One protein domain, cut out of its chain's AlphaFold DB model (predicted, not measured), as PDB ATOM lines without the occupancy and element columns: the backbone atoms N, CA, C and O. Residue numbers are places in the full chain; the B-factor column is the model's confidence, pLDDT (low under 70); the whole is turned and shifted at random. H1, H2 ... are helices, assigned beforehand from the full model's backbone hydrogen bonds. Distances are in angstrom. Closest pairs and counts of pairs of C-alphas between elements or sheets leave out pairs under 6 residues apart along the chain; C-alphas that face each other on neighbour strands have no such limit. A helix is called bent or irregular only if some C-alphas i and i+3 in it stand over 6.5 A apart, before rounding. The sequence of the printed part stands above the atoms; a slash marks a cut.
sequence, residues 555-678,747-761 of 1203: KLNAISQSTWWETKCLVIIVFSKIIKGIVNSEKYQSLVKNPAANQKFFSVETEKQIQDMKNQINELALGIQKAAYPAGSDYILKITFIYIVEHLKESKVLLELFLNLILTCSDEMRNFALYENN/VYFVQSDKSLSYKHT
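What this domain is: This is residues 555 to 678 and 747 to 761 of the 1203 residues of the protein "Armadillo-type fold" of Pseudocohnilembus persalinus (UniProt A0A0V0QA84). Look for a four-helix bundle, only just elongated, in which H2, H5, H6 and H7 run up and down, each against the one before; H1 packs on H5, and H8 on H6 and H7. The long H5 runs on past the other three to one end, where H3 crosses it and H4 lies farthest out, while residues 752 to 758, of which 753 to 757 belong to H9, stick out. The printed part has 139 residues with nine named helices, H1 to H9 in chain order, and no named strand: all helix. It is only just compact, close to loose, with a radius of gyration of the C-alphas of 16.8 A and spans of 53 by 35 by 30 A.

Where its parts are: Start at C-alpha 555, (88.267, 34.579, 75.677), where H1, residues 555 to 560, begins. Next come H2, residues 565 to 584, 28.5 A long, H3, residues 586 to 593, and H4, residues 595 to 598. Find C-alpha 604 at (115.073, 41.214, 83.775); from there H5 runs 35.8 A to residue 628. H6, residues 634 to 650, is irregular, with C-alphas 646 and 649 8.4 A apart. H7 is residues 652 to 664, H8 667 to 674, H9 753 to 757.

How they stand to each other: H1 touches residues 619 to 627 alone of the hub, H5; the closest C-alphas, Ser 560 and Gly 623, are 5.2 A apart. H2 touches H5 at a shallow tilt of 20 degrees, opposite ways, closest at C-alphas Lys 568 and Ala 627, 5.0 A. H6 and H7 form a hairpin, closest at C-alphas Leu 648 and Leu 654, 5.4 A. H9 touches no helix. Every O i to N i+4 pair is within hydrogen-bond range in H1, H2, H5, H7, H8 and H9, against 3 of 4 in H3 and 9 of 13 in H6; H4 is too short for one.

The domain as a whole: Residues 679 to 746 are not printed, and C-alphas 678 and 747 are 27.0 A apart. The links printed whole are tight. Look for pLDDT under 70 at residues 595 to 602, 676 to 678 and 747 to 761.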
ATOM      1  N   LYS A 555      89.569  34.305  76.311       89.75
ATOM      2  CA  LYS A 555      88.267  34.579  75.677       89.75
ATOM      3  C   LYS A 555      88.001  36.077  75.459       89.75
ATOM      4  O   LYS A 555      86.937  36.421  74.950       89.75
ATOM      5  N   LEU A 556      88.942  36.956  75.813       89.25
ATOM      6  CA  LEU A 556      88.752  38.407  75.944       89.25
ATOM      7  C   LEU A 556      88.174  39.040  74.666       89.25
ATOM      8  O   LEU A 556      87.136  39.701  74.721       89.25
ATOM      9  N   ASN A 557      88.763  38.754  73.499       88.62
ATOM     10  CA  ASN A 557      88.255  39.233  72.206       88.62
ATOM     11  C   ASN A 557      86.809  38.772  71.922       88.62
ATOM     12  O   ASN A 557      85.963  39.600  71.595       88.62
ATOM     13  N   ALA A 558      86.501  37.485  72.112       88.50
ATOM     14  CA  ALA A 558      85.172  36.921  71.841       88.50
ATOM     15  C   ALA A 558      84.087  37.417  72.818       88.50
ATOM     16  O   ALA A 558      82.912  37.484  72.465       88.50
ATOM     17  N   ILE A 559      84.476  37.777  74.046       91.19
ATOM     18  CA  ILE A 559      83.604  38.431  75.032       91.19
ATOM     19  C   ILE A 559      83.299  39.878  74.606       91.19
ATOM     20  O   ILE A 559      82.155  40.319  74.700       91.19
ATOM     21  N   SER A 560      84.305  40.593  74.095       90.12
ATOM     22  CA  SER A 560      84.216  42.019  73.737       90.12
ATOM     23  C   SER A 560      83.407  42.295  72.463       90.12
ATOM     24  O   SER A 560      82.855  43.375  72.308       90.12
ATOM     25  N   GLN A 561      83.306  41.320  71.554       87.25
ATOM     26  CA  GLN A 561      82.618  41.429  70.255       87.25
ATOM     27  C   GLN A 561      81.079  41.322  70.324       87.25
ATOM     28  O   GLN A 561      80.422  41.113  69.304       87.25
ATOM     29  N   SER A 562      80.470  41.401  71.508       84.06
ATOM     30  CA  SER A 562      79.030  41.170  71.645       84.06
ATOM     31  C   SER A 562      78.189  42.403  71.301       84.06
ATOM     32  O   SER A 562      78.489  43.518  71.719       84.06
ATOM     33  N   THR A 563      77.085  42.194  70.584       82.69
ATOM     34  CA  THR A 563      76.183  43.258  70.109       82.69
ATOM     35  C   THR A 563      75.158  43.732  71.145       82.69
ATOM     36  O   THR A 563      74.654  44.844  71.032       82.69
ATOM     37  N   TRP A 564      74.834  42.919  72.160       84.94
ATOM     38  CA  TRP A 564      73.791  43.245  73.147       84.94
ATOM     39  C   TRP A 564      74.238  44.335  74.130       84.94
ATOM     40  O   TRP A 564      75.258  44.166  74.804       84.94
ATOM     41  N   TRP A 565      73.452  45.410  74.260       83.81
ATOM     42  CA  TRP A 565      73.800  46.603  75.047       83.81
ATOM     43  C   TRP A 565      74.146  46.282  76.509       83.81
ATOM     44  O   TRP A 565      75.197  46.686  76.997       83.81
ATOM     45  N   GLU A 566      73.331  45.475  77.192       81.44
ATOM     46  CA  GLU A 566      73.522  45.151  78.612       81.44
ATOM     47  C   GLU A 566      74.814  44.354  78.834       81.44
ATOM     48  O   GLU A 566      75.527  44.528  79.821       81.44
ATOM     49  N   THR A 567      75.148  43.494  77.871       86.50
ATOM     50  CA  THR A 567      76.355  42.671  77.915       86.50
ATOM     51  C   THR A 567      77.598  43.488  77.541       86.50
ATOM     52  O   THR A 567      78.640  43.266  78.147       86.50
ATOM     53  N   LYS A 568      77.489  44.494  76.655       88.38
ATOM     54  CA  LYS A 568      78.534  45.520  76.454       88.38
ATOM     55  C   LYS A 568      78.804  46.275  77.762       88.38
ATOM     56  O   LYS A 568      79.949  46.301  78.210       88.38
ATOM     57  N   CYS A 569      77.762  46.787  78.426       85.94
ATOM     58  CA  CYS A 569      77.878  47.454  79.729       85.94
ATOM     59  C   CYS A 569      78.558  46.558  80.778       85.94
ATOM     60  O   CYS A 569      79.507  46.986  81.430       85.94
ATOM     61  N   LEU A 570      78.142  45.294  80.913       88.06
ATOM     62  CA  LEU A 570      78.774  44.367  81.859       88.06
ATOM     63  C   LEU A 570      80.232  44.029  81.502       88.06
ATOM     64  O   LEU A 570      81.031  43.857  82.417       88.06
ATOM     65  N   VAL A 571      80.611  43.966  80.220       92.50
ATOM     66  CA  VAL A 571      82.022  43.806  79.814       92.50
ATOM     67  C   VAL A 571      82.855  45.011  80.241       92.50
ATOM     68  O   VAL A 571      83.898  44.823  80.863       92.50
ATOM     69  N   ILE A 572      82.369  46.231  79.990       91.31
ATOM     70  CA  ILE A 572      83.023  47.482  80.405       91.31
ATOM     71  C   ILE A 572      83.248  47.490  81.926       91.31
ATOM     72  O   ILE A 572      84.376  47.680  82.384       91.31
ATOM     73  N   ILE A 573      82.204  47.188  82.706       89.50
ATOM     74  CA  ILE A 573      82.250  47.135  84.177       89.50
ATOM     75  C   ILE A 573      83.240  46.070  84.674       89.50
ATOM     76  O   ILE A 573      84.058  46.346  85.550       89.50
ATOM     77  N   VAL A 574      83.185  44.848  84.129       92.06
ATOM     78  CA  VAL A 574      84.067  43.745  84.547       92.06
ATOM     79  C   VAL A 574      85.524  44.054  84.209       92.06
ATOM     80  O   VAL A 574      86.394  43.839  85.049       92.06
ATOM     81  N   PHE A 575      85.812  44.570  83.013       95.25
ATOM     82  CA  PHE A 575      87.189  44.820  82.579       95.25
ATOM     83  C   PHE A 575      87.791  46.017  83.331       95.25
ATOM     84  O   PHE A 575      88.927  45.919  83.790       95.25
ATOM     85  N   SER A 576      87.006  47.075  83.571       93.44
ATOM     86  CA  SER A 576      87.356  48.180  84.480       93.44
ATOM     87  C   SER A 576      87.734  47.664  85.874       93.44
ATOM     88  O   SER A 576      88.853  47.885  86.334       93.44
ATOM     89  N   LYS A 577      86.874  46.857  86.516       92.25
ATOM     90  CA  LYS A 577      87.162  46.276  87.840       92.25
ATOM     91  C   LYS A 577      88.441  45.431  87.876       92.25
ATOM     92  O   LYS A 577      89.135  45.434  88.891       92.25
ATOM     93  N   ILE A 578      88.779  44.731  86.792       94.56
ATOM     94  CA  ILE A 578      90.035  43.968  86.704       94.56
ATOM     95  C   ILE A 578      91.239  44.906  86.561       94.56
ATOM     96  O   ILE A 578      92.226  44.696  87.264       94.56
ATOM     97  N   ILE A 579      91.158  45.958  85.735       94.75
ATOM     98  CA  ILE A 579      92.203  46.997  85.653       94.75
ATOM     99  C   ILE A 579      92.412  47.629  87.037       94.75
ATOM    100  O   ILE A 579      93.545  47.677  87.512       94.75
ATOM    101  N   LYS A 580      91.334  48.004  87.737       92.50
ATOM    102  CA  LYS A 580      91.380  48.507  89.119       92.50
ATOM    103  C   LYS A 580      92.083  47.543  90.076       92.50
ATOM    104  O   LYS A 580      92.899  47.974  90.886       92.50
ATOM    105  N   GLY A 581      91.790  46.247  89.976       91.62
ATOM    106  CA  GLY A 581      92.440  45.202  90.768       91.62
ATOM    107  C   GLY A 581      93.941  45.087  90.492       91.62
ATOM    108  O   GLY A 581      94.734  45.102  91.432       91.62
ATOM    109  N   ILE A 582      94.345  45.064  89.214       92.25
ATOM    110  CA  ILE A 582      95.760  45.038  88.807       92.25
ATOM    111  C   ILE A 582      96.481  46.283  89.338       92.25
ATOM    112  O   ILE A 582      97.511  46.153  89.996       92.25
ATOM    113  N   VAL A 583      95.923  47.476  89.110       91.75
ATOM    114  CA  VAL A 583      96.516  48.764  89.510       91.75
ATOM    115  C   VAL A 583      96.639  48.888  91.030       91.75
ATOM    116  O   VAL A 583      97.649  49.394  91.520       91.75
ATOM    117  N   ASN A 584      95.665  48.389  91.795       91.75
ATOM    118  CA  ASN A 584      95.702  48.394  93.260       91.75
ATOM    119  C   ASN A 584      96.568  47.274  93.867       91.75
ATOM    120  O   ASN A 584      96.772  47.266  95.080       91.75
ATOM    121  N   SER A 585      97.084  46.337  93.066       90.62
ATOM    122  CA  SER A 585      97.937  45.259  93.574       90.62
ATOM    123  C   SER A 585      99.264  45.793  94.130       90.62
ATOM    124  O   SER A 585      99.877  46.707  93.571       90.62
ATOM    125  N   GLU A 586      99.763  45.171  95.204       85.81
ATOM    126  CA  GLU A 586     101.049  45.528  95.830       85.81
ATOM    127  C   GLU A 586     102.205  45.520  94.815       85.81
ATOM    128  O   GLU A 586     103.093  46.374  94.859       85.81
ATOM    129  N   LYS A 587     102.167  44.586  93.855       86.19
ATOM    130  CA  LYS A 587     103.142  44.478  92.762       86.19
ATOM    131  C   LYS A 587     103.098  45.693  91.840       86.19
ATOM    132  O   LYS A 587     104.140  46.272  91.560       86.19
ATOM    133  N   TYR A 588     101.916  46.110  91.389       88.69
ATOM    134  CA  TYR A 588     101.795  47.260  90.494       88.69
ATOM    135  C   TYR A 588     102.167  48.571  91.203       88.69
ATOM    136  O   TYR A 588     102.918  49.387  90.665       88.69
ATOM    137  N   GLN A 589     101.732  48.747  92.452       89.44
ATOM    138  CA  GLN A 589     102.063  49.929  93.252       89.44
ATOM    139  C   GLN A 589     103.568  50.054  93.544       89.44
ATOM    140  O   GLN A 589     104.118  51.156  93.472       89.44
ATOM    141  N   SER A 590     104.255  48.941  93.822       84.56
ATOM    142  CA  SER A 590     105.690  48.936  94.154       84.56
ATOM    143  C   SER A 590     106.629  48.877  92.940       84.56
ATOM    144  O   SER A 590     107.737  49.409  93.015       84.56
ATOM    145  N   LEU A 591     106.219  48.268  91.822       82.94
ATOM    146  CA  LEU A 591     107.049  48.139  90.614       82.94
ATOM    147  C   LEU A 591     106.759  49.210  89.553       82.94
ATOM    148  O   LEU A 591     107.672  49.597  88.827       82.94
ATOM    149  N   VAL A 592     105.512  49.690  89.443       83.31
ATOM    150  CA  VAL A 592     105.086  50.611  88.371       83.31
ATOM    151  C   VAL A 592     104.840  52.028  88.885       83.31
ATOM    152  O   VAL A 592     105.300  52.974  88.250       83.31
ATOM    153  N   LYS A 593     104.150  52.206  90.023       84.19
ATOM    154  CA  LYS A 593     103.871  53.554  90.563       84.19
ATOM    155  C   LYS A 593     105.019  54.146  91.382       84.19
ATOM    156  O   LYS A 593     105.302  55.328  91.231       84.19
ATOM    157  N   ASN A 594     105.703  53.346  92.205       80.38
ATOM    158  CA  ASN A 594     106.786  53.815  93.087       80.38
ATOM    159  C   ASN A 594     108.151  53.132  92.826       80.38
ATOM    160  O   ASN A 594     108.772  52.631  93.768       80.38
ATOM    161  N   PRO A 595     108.679  53.129  91.581       67.12
ATOM    162  CA  PRO A 595     109.924  52.425  91.239       67.12
ATOM    163  C   PRO A 595     111.147  52.924  92.030       67.12
ATOM    164  O   PRO A 595     112.096  52.169  92.242       67.12
ATOM    165  N   ALA A 596     111.113  54.167  92.528       59.84
ATOM    166  CA  ALA A 596     112.153  54.757  93.373       59.84
ATOM    167  C   ALA A 596     112.459  53.933  94.642       59.84
ATOM    168  O   ALA A 596     113.614  53.854  95.054       59.84
ATOM    169  N   ALA A 597     111.458  53.266  95.229       58.78
ATOM    170  CA  ALA A 597     111.647  52.439  96.425       58.78
ATOM    171  C   ALA A 597     112.451  51.149  96.152       58.78
ATOM    172  O   ALA A 597     113.106  50.628  97.054       58.78
ATOM    173  N   ASN A 598     112.434  50.651  94.909       54.88
ATOM    174  CA  ASN A 598     112.977  49.347  94.514       54.88
ATOM    175  C   ASN A 598     114.264  49.425  93.663       54.88
ATOM    176  O   ASN A 598     114.758  48.397  93.198       54.88
ATOM    177  N   GLN A 599     114.865  50.612  93.510       54.97
ATOM    178  CA  GLN A 599     116.030  50.880  92.639       54.97
ATOM    179  C   GLN A 599     117.263  49.973  92.834       54.97
ATOM    180  O   GLN A 599     118.145  49.964  91.979       54.97
ATOM    181  N   LYS A 600     117.363  49.209  93.930       54.81
ATOM    182  CA  LYS A 600     118.489  48.292  94.179       54.81
ATOM    183  C   LYS A 600     118.365  46.920  93.501       54.81
ATOM    184  O   LYS A 600     119.371  46.222  93.448       54.81
ATOM    185  N   PHE A 601     117.187  46.531  93.001       51.22
ATOM    186  CA  PHE A 601     116.950  45.191  92.438       51.22
ATOM    187  C   PHE A 601     115.976  45.183  91.243       51.22
ATOM    188  O   PHE A 601     115.022  44.407  91.217       51.22
ATOM    189  N   PHE A 602     116.238  45.998  90.218       62.50
ATOM    190  CA  PHE A 602     115.649  45.753  88.897       62.50
ATOM    191  C   PHE A 602     116.367  44.572  88.230       62.50
ATOM    192  O   PHE A 602     117.528  44.675  87.836       62.50
ATOM    193  N   SER A 603     115.682  43.432  88.140       74.50
ATOM    194  CA  SER A 603     116.097  42.279  87.336       74.50
ATOM    195  C   SER A 603     115.280  42.203  86.043       74.50
ATOM    196  O   SER A 603     114.151  42.696  85.985       74.50
ATOM    197  N   VAL A 604     115.796  41.494  85.035       80.44
ATOM    198  CA  VAL A 604     115.073  41.214  83.775       80.44
ATOM    199  C   VAL A 604     113.706  40.553  84.037       80.44
ATOM    200  O   VAL A 604     112.744  40.765  83.302       80.44
ATOM    201  N   GLU A 605     113.577  39.793  85.130       78.62
ATOM    202  CA  GLU A 605     112.309  39.191  85.558       78.62
ATOM    203  C   GLU A 605     111.313  40.235  86.090       78.62
ATOM    204  O   GLU A 605     110.113  40.105  85.847       78.62
ATOM    205  N   THR A 606     111.783  41.279  86.786       80.50
ATOM    206  CA  THR A 606     110.927  42.394  87.237       80.50
ATOM    207  C   THR A 606     110.488  43.289  86.081       80.50
ATOM    208  O   THR A 606     109.315  43.650  86.016       80.50
ATOM    209  N   GLU A 607     111.373  43.577  85.122       83.00
ATOM    210  CA  GLU A 607     111.027  44.323  83.903       83.00
ATOM    211  C   GLU A 607     109.976  43.571  83.082       83.00
ATOM    212  O   GLU A 607     108.962  44.150  82.684       83.00
ATOM    213  N   LYS A 608     110.157  42.253  82.916       86.88
ATOM    214  CA  LYS A 608     109.162  41.399  82.269       86.88
ATOM    215  C   LYS A 608     107.818  41.426  83.005       86.88
ATOM    216  O   LYS A 608     106.795  41.603  82.356       86.88
ATOM    217  N   GLN A 609     107.800  41.314  84.336       85.00
ATOM    218  CA  GLN A 609     106.553  41.393  85.115       85.00
ATOM    219  C   GLN A 609     105.843  42.748  84.958       85.00
ATOM    220  O   GLN A 609     104.616  42.782  84.858       85.00
ATOM    221  N   ILE A 610     106.586  43.858  84.892       86.38
ATOM    222  CA  ILE A 610     106.025  45.189  84.607       86.38
ATOM    223  C   ILE A 610     105.401  45.222  83.204       86.38
ATOM    224  O   ILE A 610     104.282  45.720  83.049       86.38
ATOM    225  N   GLN A 611     106.080  44.669  82.196       89.19
ATOM    226  CA  GLN A 611     105.555  44.633  80.832       89.19
ATOM    227  C   GLN A 611     104.334  43.712  80.700       89.19
ATOM    228  O   GLN A 611     103.350  44.114  80.085       89.19
ATOM    229  N   ASP A 612     104.346  42.532  81.322       89.00
ATOM    230  CA  ASP A 612     103.218  41.592  81.326       89.00
ATOM    231  C   ASP A 612     101.965  42.234  81.968       89.00
ATOM    232  O   ASP A 612     100.873  42.147  81.405       89.00
ATOM    233  N   MET A 613     102.111  42.974  83.081       90.81
ATOM    234  CA  MET A 613     101.000  43.728  83.693       90.81
ATOM    235  C   MET A 613     100.482  44.867  82.795       90.81
ATOM    236  O   MET A 613      99.271  45.057  82.680       90.81
ATOM    237  N   LYS A 614     101.372  45.619  82.129       91.19
ATOM    238  CA  LYS A 614     100.974  46.677  81.177       91.19
ATOM    239  C   LYS A 614     100.262  46.106  79.947       91.19
ATOM    240  O   LYS A 614      99.269  46.675  79.499       91.19
ATOM    241  N   ASN A 615     100.724  44.967  79.433       92.12
ATOM    242  CA  ASN A 615     100.084  44.256  78.328       92.12
ATOM    243  C   ASN A 615      98.660  43.818  78.708       92.12
ATOM    244  O   ASN A 615      97.730  44.080  77.953       92.12
ATOM    245  N   GLN A 616      98.464  43.248  79.903       92.88
ATOM    246  CA  GLN A 616      97.138  42.849  80.400       92.88
ATOM    247  C   GLN A 616      96.168  44.035  80.526       92.88
ATOM    248  O   GLN A 616      95.014  43.924  80.114       92.88
ATOM    249  N   ILE A 617      96.628  45.186  81.036       94.38
ATOM    250  CA  ILE A 617      95.812  46.413  81.089       94.38
ATOM    251  C   ILE A 617      95.434  46.881  79.674       94.38
ATOM    252  O   ILE A 617      94.274  47.210  79.436       94.38
ATOM    253  N   ASN A 618      96.367  46.855  78.718       94.12
ATOM    254  CA  ASN A 618      96.097  47.249  77.331       94.12
ATOM    255  C   ASN A 618      95.160  46.273  76.594       94.12
ATOM    256  O   ASN A 618      94.292  46.724  75.849       94.12
ATOM    257  N   GLU A 619      95.263  44.958  76.816       94.06
ATOM    258  CA  GLU A 619      94.303  43.987  76.266       94.06
ATOM    259  C   GLU A 619      92.887  44.223  76.811       94.06
ATOM    260  O   GLU A 619      91.923  44.227  76.043       94.06
ATOM    261  N   LEU A 620      92.755  44.482  78.118       95.88
ATOM    262  CA  LEU A 620      91.475  44.840  78.740       95.88
ATOM    263  C   LEU A 620      90.938  46.171  78.194       95.88
ATOM    264  O   LEU A 620      89.753  46.252  77.877       95.88
ATOM    265  N   ALA A 621      91.789  47.183  78.005       96.00
ATOM    266  CA  ALA A 621      91.410  48.469  77.418       96.00
ATOM    267  C   ALA A 621      90.913  48.335  75.965       96.00
ATOM    268  O   ALA A 621      89.869  48.885  75.625       96.00
ATOM    269  N   LEU A 622      91.586  47.533  75.132       95.19
ATOM    270  CA  LEU A 622      91.127  47.191  73.776       95.19
ATOM    271  C   LEU A 622      89.796  46.418  73.794       95.19
ATOM    272  O   LEU A 622      88.984  46.546  72.877       95.19
ATOM    273  N   GLY A 623      89.551  45.616  74.832       94.06
ATOM    274  CA  GLY A 623      88.266  44.959  75.062       94.06
ATOM    275  C   GLY A 623      87.144  45.938  75.422       94.06
ATOM    276  O   GLY A 623      86.061  45.872  74.841       94.06
ATOM    277  N   ILE A 624      87.424  46.893  76.315       95.38
ATOM    278  CA  ILE A 624      86.513  47.995  76.665       95.38
ATOM    279  C   ILE A 624      86.202  48.836  75.419       95.38
ATOM    280  O   ILE A 624      85.034  49.091  75.148       95.38
ATOM    281  N   GLN A 625      87.212  49.187  74.615       95.06
ATOM    282  CA  GLN A 625      87.051  49.942  73.367       95.06
ATOM    283  C   GLN A 625      86.099  49.235  72.387       95.06
ATOM    284  O   GLN A 625      85.160  49.858  71.902       95.06
ATOM    285  N   LYS A 626      86.266  47.924  72.163       92.88
ATOM    286  CA  LYS A 626      85.377  47.108  71.303       92.88
ATOM    287  C   LYS A 626      83.950  46.967  71.852       92.88
ATOM    288  O   LYS A 626      83.002  46.832  71.081       92.88
ATOM    289  N   ALA A 627      83.784  46.985  73.174       91.44
ATOM    290  CA  ALA A 627      82.468  46.949  73.804       91.44
ATOM    291  C   ALA A 627      81.765  48.318  73.742       91.44
ATOM    292  O   ALA A 627      80.572  48.373  73.443       91.44
ATOM    293  N   ALA A 628      82.487  49.413  73.978       90.62
ATOM    294  CA  ALA A 628      81.943  50.768  74.048       90.62
ATOM    295  C   ALA A 628      81.726  51.425  72.674       90.62
ATOM    296  O   ALA A 628      80.728  52.120  72.491       90.62
ATOM    297  N   TYR A 629      82.618  51.187  71.706       86.06
ATOM    298  CA  TYR A 629      82.603  51.824  70.388       86.06
ATOM    299  C   TYR A 629      82.165  50.847  69.270       86.06
ATOM    300  O   TYR A 629      82.601  49.692  69.274       86.06
ATOM    301  N   PRO A 630      81.327  51.268  68.299       81.06
ATOM    302  CA  PRO A 630      80.550  52.507  68.302       81.06
ATOM    303  C   PRO A 630      79.483  52.508  69.411       81.06
ATOM    304  O   PRO A 630      78.973  51.455  69.825       81.06
ATOM    305  N   ALA A 631      79.152  53.708  69.883       74.75
ATOM    306  CA  ALA A 631      78.242  53.943  70.997       74.75
ATOM    307  C   ALA A 631      76.770  53.769  70.583       74.75
ATOM    308  O   ALA A 631      76.076  54.722  70.257       74.75
ATOM    309  N   GLY A 632      76.272  52.532  70.620       72.94
ATOM    310  CA  GLY A 632      74.891  52.213  70.227       72.94
ATOM    311  C   GLY A 632      73.786  52.625  71.215       72.94
ATOM    312  O   GLY A 632      72.641  52.236  71.005       72.94
ATOM    313  N   SER A 633      74.108  53.308  72.323       79.00
ATOM    314  CA  SER A 633      73.138  53.788  73.324       79.00
ATOM    315  C   SER A 633      73.794  54.677  74.390       79.00
ATOM    316  O   SER A 633      74.883  54.367  74.875       79.00
ATOM    317  N   ASP A 634      73.065  55.687  74.865       76.25
ATOM    318  CA  ASP A 634      73.388  56.510  76.039       76.25
ATOM    319  C   ASP A 634      73.748  55.711  77.295       76.25
ATOM    320  O   ASP A 634      74.613  56.125  78.066       76.25
ATOM    321  N   TYR A 635      73.122  54.550  77.512       77.25
ATOM    322  CA  TYR A 635      73.460  53.683  78.645       77.25
ATOM    323  C   TYR A 635      74.890  53.135  78.532       77.25
ATOM    324  O   TYR A 635      75.573  52.993  79.545       77.25
ATOM    325  N   ILE A 636      75.366  52.869  77.311       83.75
ATOM    326  CA  ILE A 636      76.743  52.430  77.054       83.75
ATOM    327  C   ILE A 636      77.704  53.607  77.260       83.75
ATOM    328  O   ILE A 636      78.738  53.417  77.896       83.75
ATOM    329  N   LEU A 637      77.355  54.818  76.808       84.69
ATOM    330  CA  LEU A 637      78.152  56.033  77.045       84.69
ATOM    331  C   LEU A 637      78.307  56.322  78.543       84.69
ATOM    332  O   LEU A 637      79.432  56.381  79.040       84.69
ATOM    333  N   LYS A 638      77.196  56.408  79.288       81.50
ATOM    334  CA  LYS A 638      77.194  56.693  80.735       81.50
ATOM    335  C   LYS A 638      77.997  55.652  81.517       81.50
ATOM    336  O   LYS A 638      78.859  56.027  82.309       81.50
ATOM    337  N   ILE A 639      77.794  54.357  81.252       83.25
ATOM    338  CA  ILE A 639      78.588  53.286  81.880       83.25
ATOM    339  C   ILE A 639      80.064  53.355  81.465       83.25
ATOM    340  O   ILE A 639      80.927  53.138  82.311       83.25
ATOM    341  N   THR A 640      80.383  53.698  80.214       88.56
ATOM    342  CA  THR A 640      81.781  53.858  79.786       88.56
ATOM    343  C   THR A 640      82.460  54.976  80.565       88.56
ATOM    344  O   THR A 640      83.451  54.705  81.237       88.56
ATOM    345  N   PHE A 641      81.902  56.191  80.569       86.44
ATOM    346  CA  PHE A 641      82.486  57.322  81.293       86.44
ATOM    347  C   PHE A 641      82.658  57.028  82.796       86.44
ATOM    348  O   PHE A 641      83.756  57.206  83.315       86.44
ATOM    349  N   ILE A 642      81.645  56.469  83.473       82.69
ATOM    350  CA  ILE A 642      81.720  56.128  84.911       82.69
ATOM    351  C   ILE A 642      82.839  55.113  85.230       82.69
ATOM    352  O   ILE A 642      83.419  55.165  86.316       82.69
ATOM    353  N   TYR A 643      83.139  54.174  84.323       86.19
ATOM    354  CA  TYR A 643      84.046  53.050  84.600       86.19
ATOM    355  C   TYR A 643      85.444  53.151  83.962       86.19
ATOM    356  O   TYR A 643      86.342  52.444  84.424       86.19
ATOM    357  N   ILE A 644      85.679  54.008  82.957       89.88
ATOM    358  CA  ILE A 644      87.040  54.234  82.417       89.88
ATOM    359  C   ILE A 644      87.788  55.378  83.105       89.88
ATOM    360  O   ILE A 644      89.019  55.372  83.104       89.88
ATOM    361  N   VAL A 645      87.078  56.343  83.704       86.56
ATOM    362  CA  VAL A 645      87.691  57.583  84.213       86.56
ATOM    363  C   VAL A 645      88.667  57.339  85.371       86.56
ATOM    364  O   VAL A 645      89.731  57.950  85.394       86.56
ATOM    365  N   GLU A 646      88.415  56.353  86.242       85.00
ATOM    366  CA  GLU A 646      89.374  55.916  87.277       85.00
ATOM    367  C   GLU A 646      90.703  55.350  86.704       85.00
ATOM    368  O   GLU A 646      91.619  55.037  87.473       85.00
ATOM    369  N   HIS A 647      90.812  55.143  85.382       88.44
ATOM    370  CA  HIS A 647      91.876  54.361  84.729       88.44
ATOM    371  C   HIS A 647      92.520  55.034  83.500       88.44
ATOM    372  O   HIS A 647      93.393  54.423  82.883       88.44
ATOM    373  N   LEU A 648      92.148  56.270  83.137       89.19
ATOM    374  CA  LEU A 648      92.613  56.928  81.900       89.19
ATOM    375  C   LEU A 648      94.146  56.966  81.774       89.19
ATOM    376  O   LEU A 648      94.699  56.502  80.779       89.19
ATOM    377  N   LYS A 649      94.845  57.415  82.821       86.06
ATOM    378  CA  LYS A 649      96.320  57.468  82.879       86.06
ATOM    379  C   LYS A 649      97.036  56.111  82.780       86.06
ATOM    380  O   LYS A 649      98.261  56.074  82.707       86.06
ATOM    381  N   GLU A 650      96.307  54.995  82.845       89.00
ATOM    382  CA  GLU A 650      96.878  53.643  82.858       89.00
ATOM    383  C   GLU A 650      96.974  53.026  81.448       89.00
ATOM    384  O   GLU A 650      97.712  52.058  81.259       89.00
ATOM    385  N   SER A 651      96.269  53.576  80.445       92.00
ATOM    386  CA  SER A 651      96.350  53.126  79.046       92.00
ATOM    387  C   SER A 651      95.946  54.212  78.041       92.00
ATOM    388  O   SER A 651      94.835  54.739  78.102       92.00
ATOM    389  N   LYS A 652      96.795  54.458  77.029       90.44
ATOM    390  CA  LYS A 652      96.492  55.383  75.915       90.44
ATOM    391  C   LYS A 652      95.206  54.996  75.170       90.44
ATOM    392  O   LYS A 652      94.471  55.878  74.752       90.44
ATOM    393  N   VAL A 653      94.878  53.702  75.104       93.31
ATOM    394  CA  VAL A 653      93.644  53.194  74.475       93.31
ATOM    395  C   VAL A 653      92.386  53.689  75.204       93.31
ATOM    396  O   VAL A 653      91.363  53.916  74.562       93.31
ATOM    397  N   LEU A 654      92.443  53.894  76.528       94.00
ATOM    398  CA  LEU A 654      91.324  54.464  77.290       94.00
ATOM    399  C   LEU A 654      91.218  55.985  77.117       94.00
ATOM    400  O   LEU A 654      90.103  56.493  77.065       94.00
ATOM    401  N   LEU A 655      92.343  56.695  76.979       92.19
ATOM    402  CA  LEU A 655      92.358  58.124  76.637       92.19
ATOM    403  C   LEU A 655      91.814  58.371  75.222       92.19
ATOM    404  O   LEU A 655      90.925  59.196  75.049       92.19
ATOM    405  N   GLU A 656      92.268  57.610  74.225       91.94
ATOM    406  CA  GLU A 656      91.758  57.666  72.847       91.94
ATOM    407  C   GLU A 656      90.269  57.294  72.773       91.94
ATOM    408  O   GLU A 656      89.499  57.957  72.084       91.94
ATOM    409  N   LEU A 657      89.830  56.272  73.519       93.75
ATOM    410  CA  LEU A 657      88.408  55.939  73.643       93.75
ATOM    411  C   LEU A 657      87.609  57.083  74.283       93.75
ATOM    412  O   LEU A 657      86.541  57.419  73.779       93.75
ATOM    413  N   PHE A 658      88.105  57.677  75.373       92.94
ATOM    414  CA  PHE A 658      87.445  58.800  76.036       92.94
ATOM    415  C   PHE A 658      87.294  59.992  75.089       92.94
ATOM    416  O   PHE A 658      86.191  60.512  74.966       92.94
ATOM    417  N   LEU A 659      88.363  60.369  74.380       92.25
ATOM    418  CA  LEU A 659      88.358  61.471  73.417       92.25
ATOM    419  C   LEU A 659      87.398  61.208  72.248       92.25
ATOM    420  O   LEU A 659      86.534  62.034  71.968       92.25
ATOM    421  N   ASN A 660      87.461  60.024  71.633       90.88
ATOM    422  CA  ASN A 660      86.550  59.666  70.545       90.88
ATOM    423  C   ASN A 660      85.076  59.663  70.989       90.88
ATOM    424  O   ASN A 660      84.211  60.067  70.216       90.88
ATOM    425  N   LEU A 661      84.769  59.236  72.221       91.44
ATOM    426  CA  LEU A 661      83.398  59.238  72.742       91.44
ATOM    427  C   LEU A 661      82.918  60.617  73.205       91.44
ATOM    428  O   LEU A 661      81.759  60.938  72.971       91.44
ATOM    429  N   ILE A 662      83.756  61.427  73.860       90.50
ATOM    430  CA  ILE A 662      83.338  62.750  74.349       90.50
ATOM    431  C   ILE A 662      83.136  63.725  73.186       90.50
ATOM    432  O   ILE A 662      82.170  64.480  73.189       90.50
ATOM    433  N   LEU A 663      83.980  63.666  72.150       89.94
ATOM    434  CA  LEU A 663      83.834  64.510  70.962       89.94
ATOM    435  C   LEU A 663      82.566  64.148  70.169       89.94
ATOM    436  O   LEU A 663      81.830  65.045  69.782       89.94
ATOM    437  N   THR A 664      82.249  62.855  70.011       88.62
ATOM    438  CA  THR A 664      81.101  62.386  69.198       88.62
ATOM    439  C   THR A 664      79.757  62.269  69.937       88.62
ATOM    440  O   THR A 664      78.761  61.888  69.321       88.62
ATOM    441  N   CYS A 665      79.691  62.552  71.243       88.62
ATOM    442  CA  CYS A 665      78.443  62.464  72.012       88.62
ATOM    443  C   CYS A 665      77.607  63.757  71.974       88.62
ATOM    444  O   CYS A 665      78.101  64.825  71.629       88.62
ATOM    445  N   SER A 666      76.327  63.659  72.345       87.25
ATOM    446  CA  SER A 666      75.438  64.820  72.487       87.25
ATOM    447  C   SER A 666      75.860  65.730  73.643       87.25
ATOM    448  O   SER A 666      76.446  65.273  74.626       87.25
ATOM    449  N   ASP A 667      75.493  67.010  73.585       83.00
ATOM    450  CA  ASP A 667      75.921  67.976  74.603       83.00
ATOM    451  C   ASP A 667      75.360  67.686  75.997       83.00
ATOM    452  O   ASP A 667      76.034  67.952  76.988       83.00
ATOM    453  N   GLU A 668      74.191  67.051  76.116       82.00
ATOM    454  CA  GLU A 668      73.703  66.536  77.405       82.00
ATOM    455  C   GLU A 668      74.661  65.495  78.011       82.00
ATOM    456  O   GLU A 668      74.889  65.473  79.223       82.00
ATOM    457  N   MET A 669      75.254  64.642  77.170       82.06
ATOM    458  CA  MET A 669      76.215  63.618  77.577       82.06
ATOM    459  C   MET A 669      77.596  64.218  77.874       82.06
ATOM    460  O   MET A 669      78.214  63.849  78.875       82.06
ATOM    461  N   ARG A 670      78.043  65.178  77.052       86.75
ATOM    462  CA  ARG A 670      79.251  65.995  77.262       86.75
ATOM    463  C   ARG A 670      79.193  66.690  78.622       86.75
ATOM    464  O   ARG A 670      80.084  66.517  79.453       86.75
ATOM    465  N   ASN A 671      78.072  67.361  78.894       81.69
ATOM    466  CA  ASN A 671      77.796  68.022  80.164       81.69
ATOM    467  C   ASN A 671      77.744  67.043  81.343       81.69
ATOM    468  O   ASN A 671      78.354  67.315  82.372       81.69
ATOM    469  N   PHE A 672      77.076  65.892  81.197       80.69
ATOM    470  CA  PHE A 672      77.051  64.837  82.219       80.69
ATOM    471  C   PHE A 672      78.447  64.271  82.545       80.69
ATOM    472  O   PHE A 672      78.703  63.860  83.681       80.69
ATOM    473  N   ALA A 673      79.349  64.208  81.562       81.00
ATOM    474  CA  ALA A 673      80.703  63.721  81.775       81.00
ATOM    475  C   ALA A 673      81.580  64.764  82.486       81.00
ATOM    476  O   ALA A 673      82.187  64.447  83.511       81.00
ATOM    477  N   LEU A 674      81.640  65.990  81.953       82.12
ATOM    478  CA  LEU A 674      82.594  67.022  82.373       82.12
ATOM    479  C   LEU A 674      82.134  67.828  83.604       82.12
ATOM    480  O   LEU A 674      82.938  68.061  84.518       82.12
ATOM    481  N   TYR A 675      80.860  68.233  83.653       79.75
ATOM    482  CA  TYR A 675      80.354  69.272  84.559       79.75
ATOM    483  C   TYR A 675      79.446  68.733  85.678       79.75
ATOM    484  O   TYR A 675      78.725  67.749  85.538       79.75
ATOM    485  N   GLU A 676      79.457  69.414  86.827       62.97
ATOM    486  CA  GLU A 676      78.718  69.024  88.042       62.97
ATOM    487  C   GLU A 676      77.283  69.570  88.051       62.97
ATOM    488  O   GLU A 676      76.823  70.168  89.023       62.97
ATOM    489  N   ASN A 677      76.558  69.350  86.953       48.78
ATOM    490  CA  ASN A 677      75.139  69.677  86.871       48.78
ATOM    491  C   ASN A 677      74.298  68.615  87.595       48.78
ATOM    492  O   ASN A 677      74.422  67.415  87.338       48.78
ATOM    493  N   ASN A 678      73.406  69.065  88.483       40.25
ATOM    494  CA  ASN A 678      72.468  68.213  89.220       40.25
ATOM    495  C   ASN A 678      71.371  67.663  88.293       40.25
ATOM    496  O   ASN A 678      70.228  68.115  88.321       40.25
ATOM    497  N   VAL A 747      62.744  42.475  82.523       42.91
ATOM    498  CA  VAL A 747      63.261  43.553  83.390       42.91
ATOM    499  C   VAL A 747      64.763  43.315  83.614       42.91
ATOM    500  O   VAL A 747      65.159  42.283  84.165       42.91
ATOM    501  N   TYR A 748      65.595  44.229  83.109       50.31
ATOM    502  CA  TYR A 748      67.036  44.019  82.919       50.31
ATOM    503  C   TYR A 748      67.845  44.105  84.221       50.31
ATOM    504  O   TYR A 748      67.533  44.877  85.126       50.31
ATOM    505  N   PHE A 749      68.954  43.366  84.298       51.88
ATOM    506  CA  PHE A 749      69.792  43.285  85.499       51.88
ATOM    507  C   PHE A 749      70.488  44.621  85.805       51.88
ATOM    508  O   PHE A 749      70.686  44.984  86.965       51.88
ATOM    509  N   VAL A 750      70.827  45.386  84.765       45.88
ATOM    510  CA  VAL A 750      71.387  46.746  84.890       45.88
ATOM    511  C   VAL A 750      70.333  47.779  85.328       45.88
ATOM    512  O   VAL A 750      70.709  48.802  85.887       45.88
ATOM    513  N   GLN A 751      69.032  47.511  85.149       36.81
ATOM    514  CA  GLN A 751      67.949  48.458  85.463       36.81
ATOM    515  C   GLN A 751      67.329  48.306  86.861       36.81
ATOM    516  O   GLN A 751      66.457  49.096  87.207       36.81
ATOM    517  N   SER A 752      67.763  47.347  87.690       40.53
ATOM    518  CA  SER A 752      67.287  47.307  89.082       40.53
ATOM    519  C   SER A 752      67.671  48.599  89.821       40.53
ATOM    520  O   SER A 752      68.789  49.094  89.648       40.53
ATOM    521  N   ASP A 753      66.803  49.102  90.704       37.50
ATOM    522  CA  ASP A 753      67.096  50.286  91.535       37.50
ATOM    523  C   ASP A 753      68.436  50.156  92.284       37.50
ATOM    524  O   ASP A 753      69.129  51.147  92.488       37.50
ATOM    525  N   LYS A 754      68.845  48.933  92.652       37.53
ATOM    526  CA  LYS A 754      70.128  48.647  93.318       37.53
ATOM    527  C   LYS A 754      71.328  48.773  92.379       37.53
ATOM    528  O   LYS A 754      72.407  49.169  92.816       37.53
ATOM    529  N   SER A 755      71.146  48.415  91.108       39.47
ATOM    530  CA  SER A 755      72.150  48.555  90.048       39.47
ATOM    531  C   SER A 755      72.361  50.026  89.683       39.47
ATOM    532  O   SER A 755      73.495  50.425  89.438       39.47
ATOM    533  N   LEU A 756      71.291  50.832  89.704       37.16
ATOM    534  CA  LEU A 756      71.329  52.271  89.424       37.16
ATOM    535  C   LEU A 756      71.723  53.117  90.651       37.16
ATOM    536  O   LEU A 756      72.413  54.120  90.506       37.16
ATOM    537  N   SER A 757      71.369  52.712  91.878       34.50
ATOM    538  CA  SER A 757      71.745  53.455  93.094       34.50
ATOM    539  C   SER A 757      73.241  53.379  93.425       34.50
ATOM    540  O   SER A 757      73.750  54.202  94.185       34.50
ATOM    541  N   TYR A 758      73.961  52.383  92.900       35.62
ATOM    542  CA  TYR A 758      75.398  52.228  93.131       35.62
ATOM    543  C   TYR A 758      76.219  53.113  92.175       35.62
ATOM    544  O   TYR A 758      76.609  52.681  91.096       35.62
ATOM    545  N   LYS A 759      76.546  54.326  92.653       40.44
ATOM    546  CA  LYS A 759      77.267  55.424  91.966       40.44
ATOM    547  C   LYS A 759      76.463  56.177  90.885       40.44
ATOM    548  O   LYS A 759      76.769  56.109  89.698       40.44
ATOM    549  N   HIS A 760      75.578  57.061  91.338       42.03
ATOM    550  CA  HIS A 760      75.507  58.403  90.743       42.03
ATOM    551  C   HIS A 760      76.408  59.372  91.536       42.03
ATOM    552  O   HIS A 760      76.660  59.148  92.721       42.03
ATOM    553  N   THR A 761      76.856  60.454  90.884       49.47
ATOM    554  CA  THR A 761      77.875  61.440  91.326       49.47
ATOM    555  C   THR A 761      79.332  60.941  91.371       49.47
ATOM    556  O   THR A 761      79.602  59.745  91.460       49.47
TER     557      THR A 761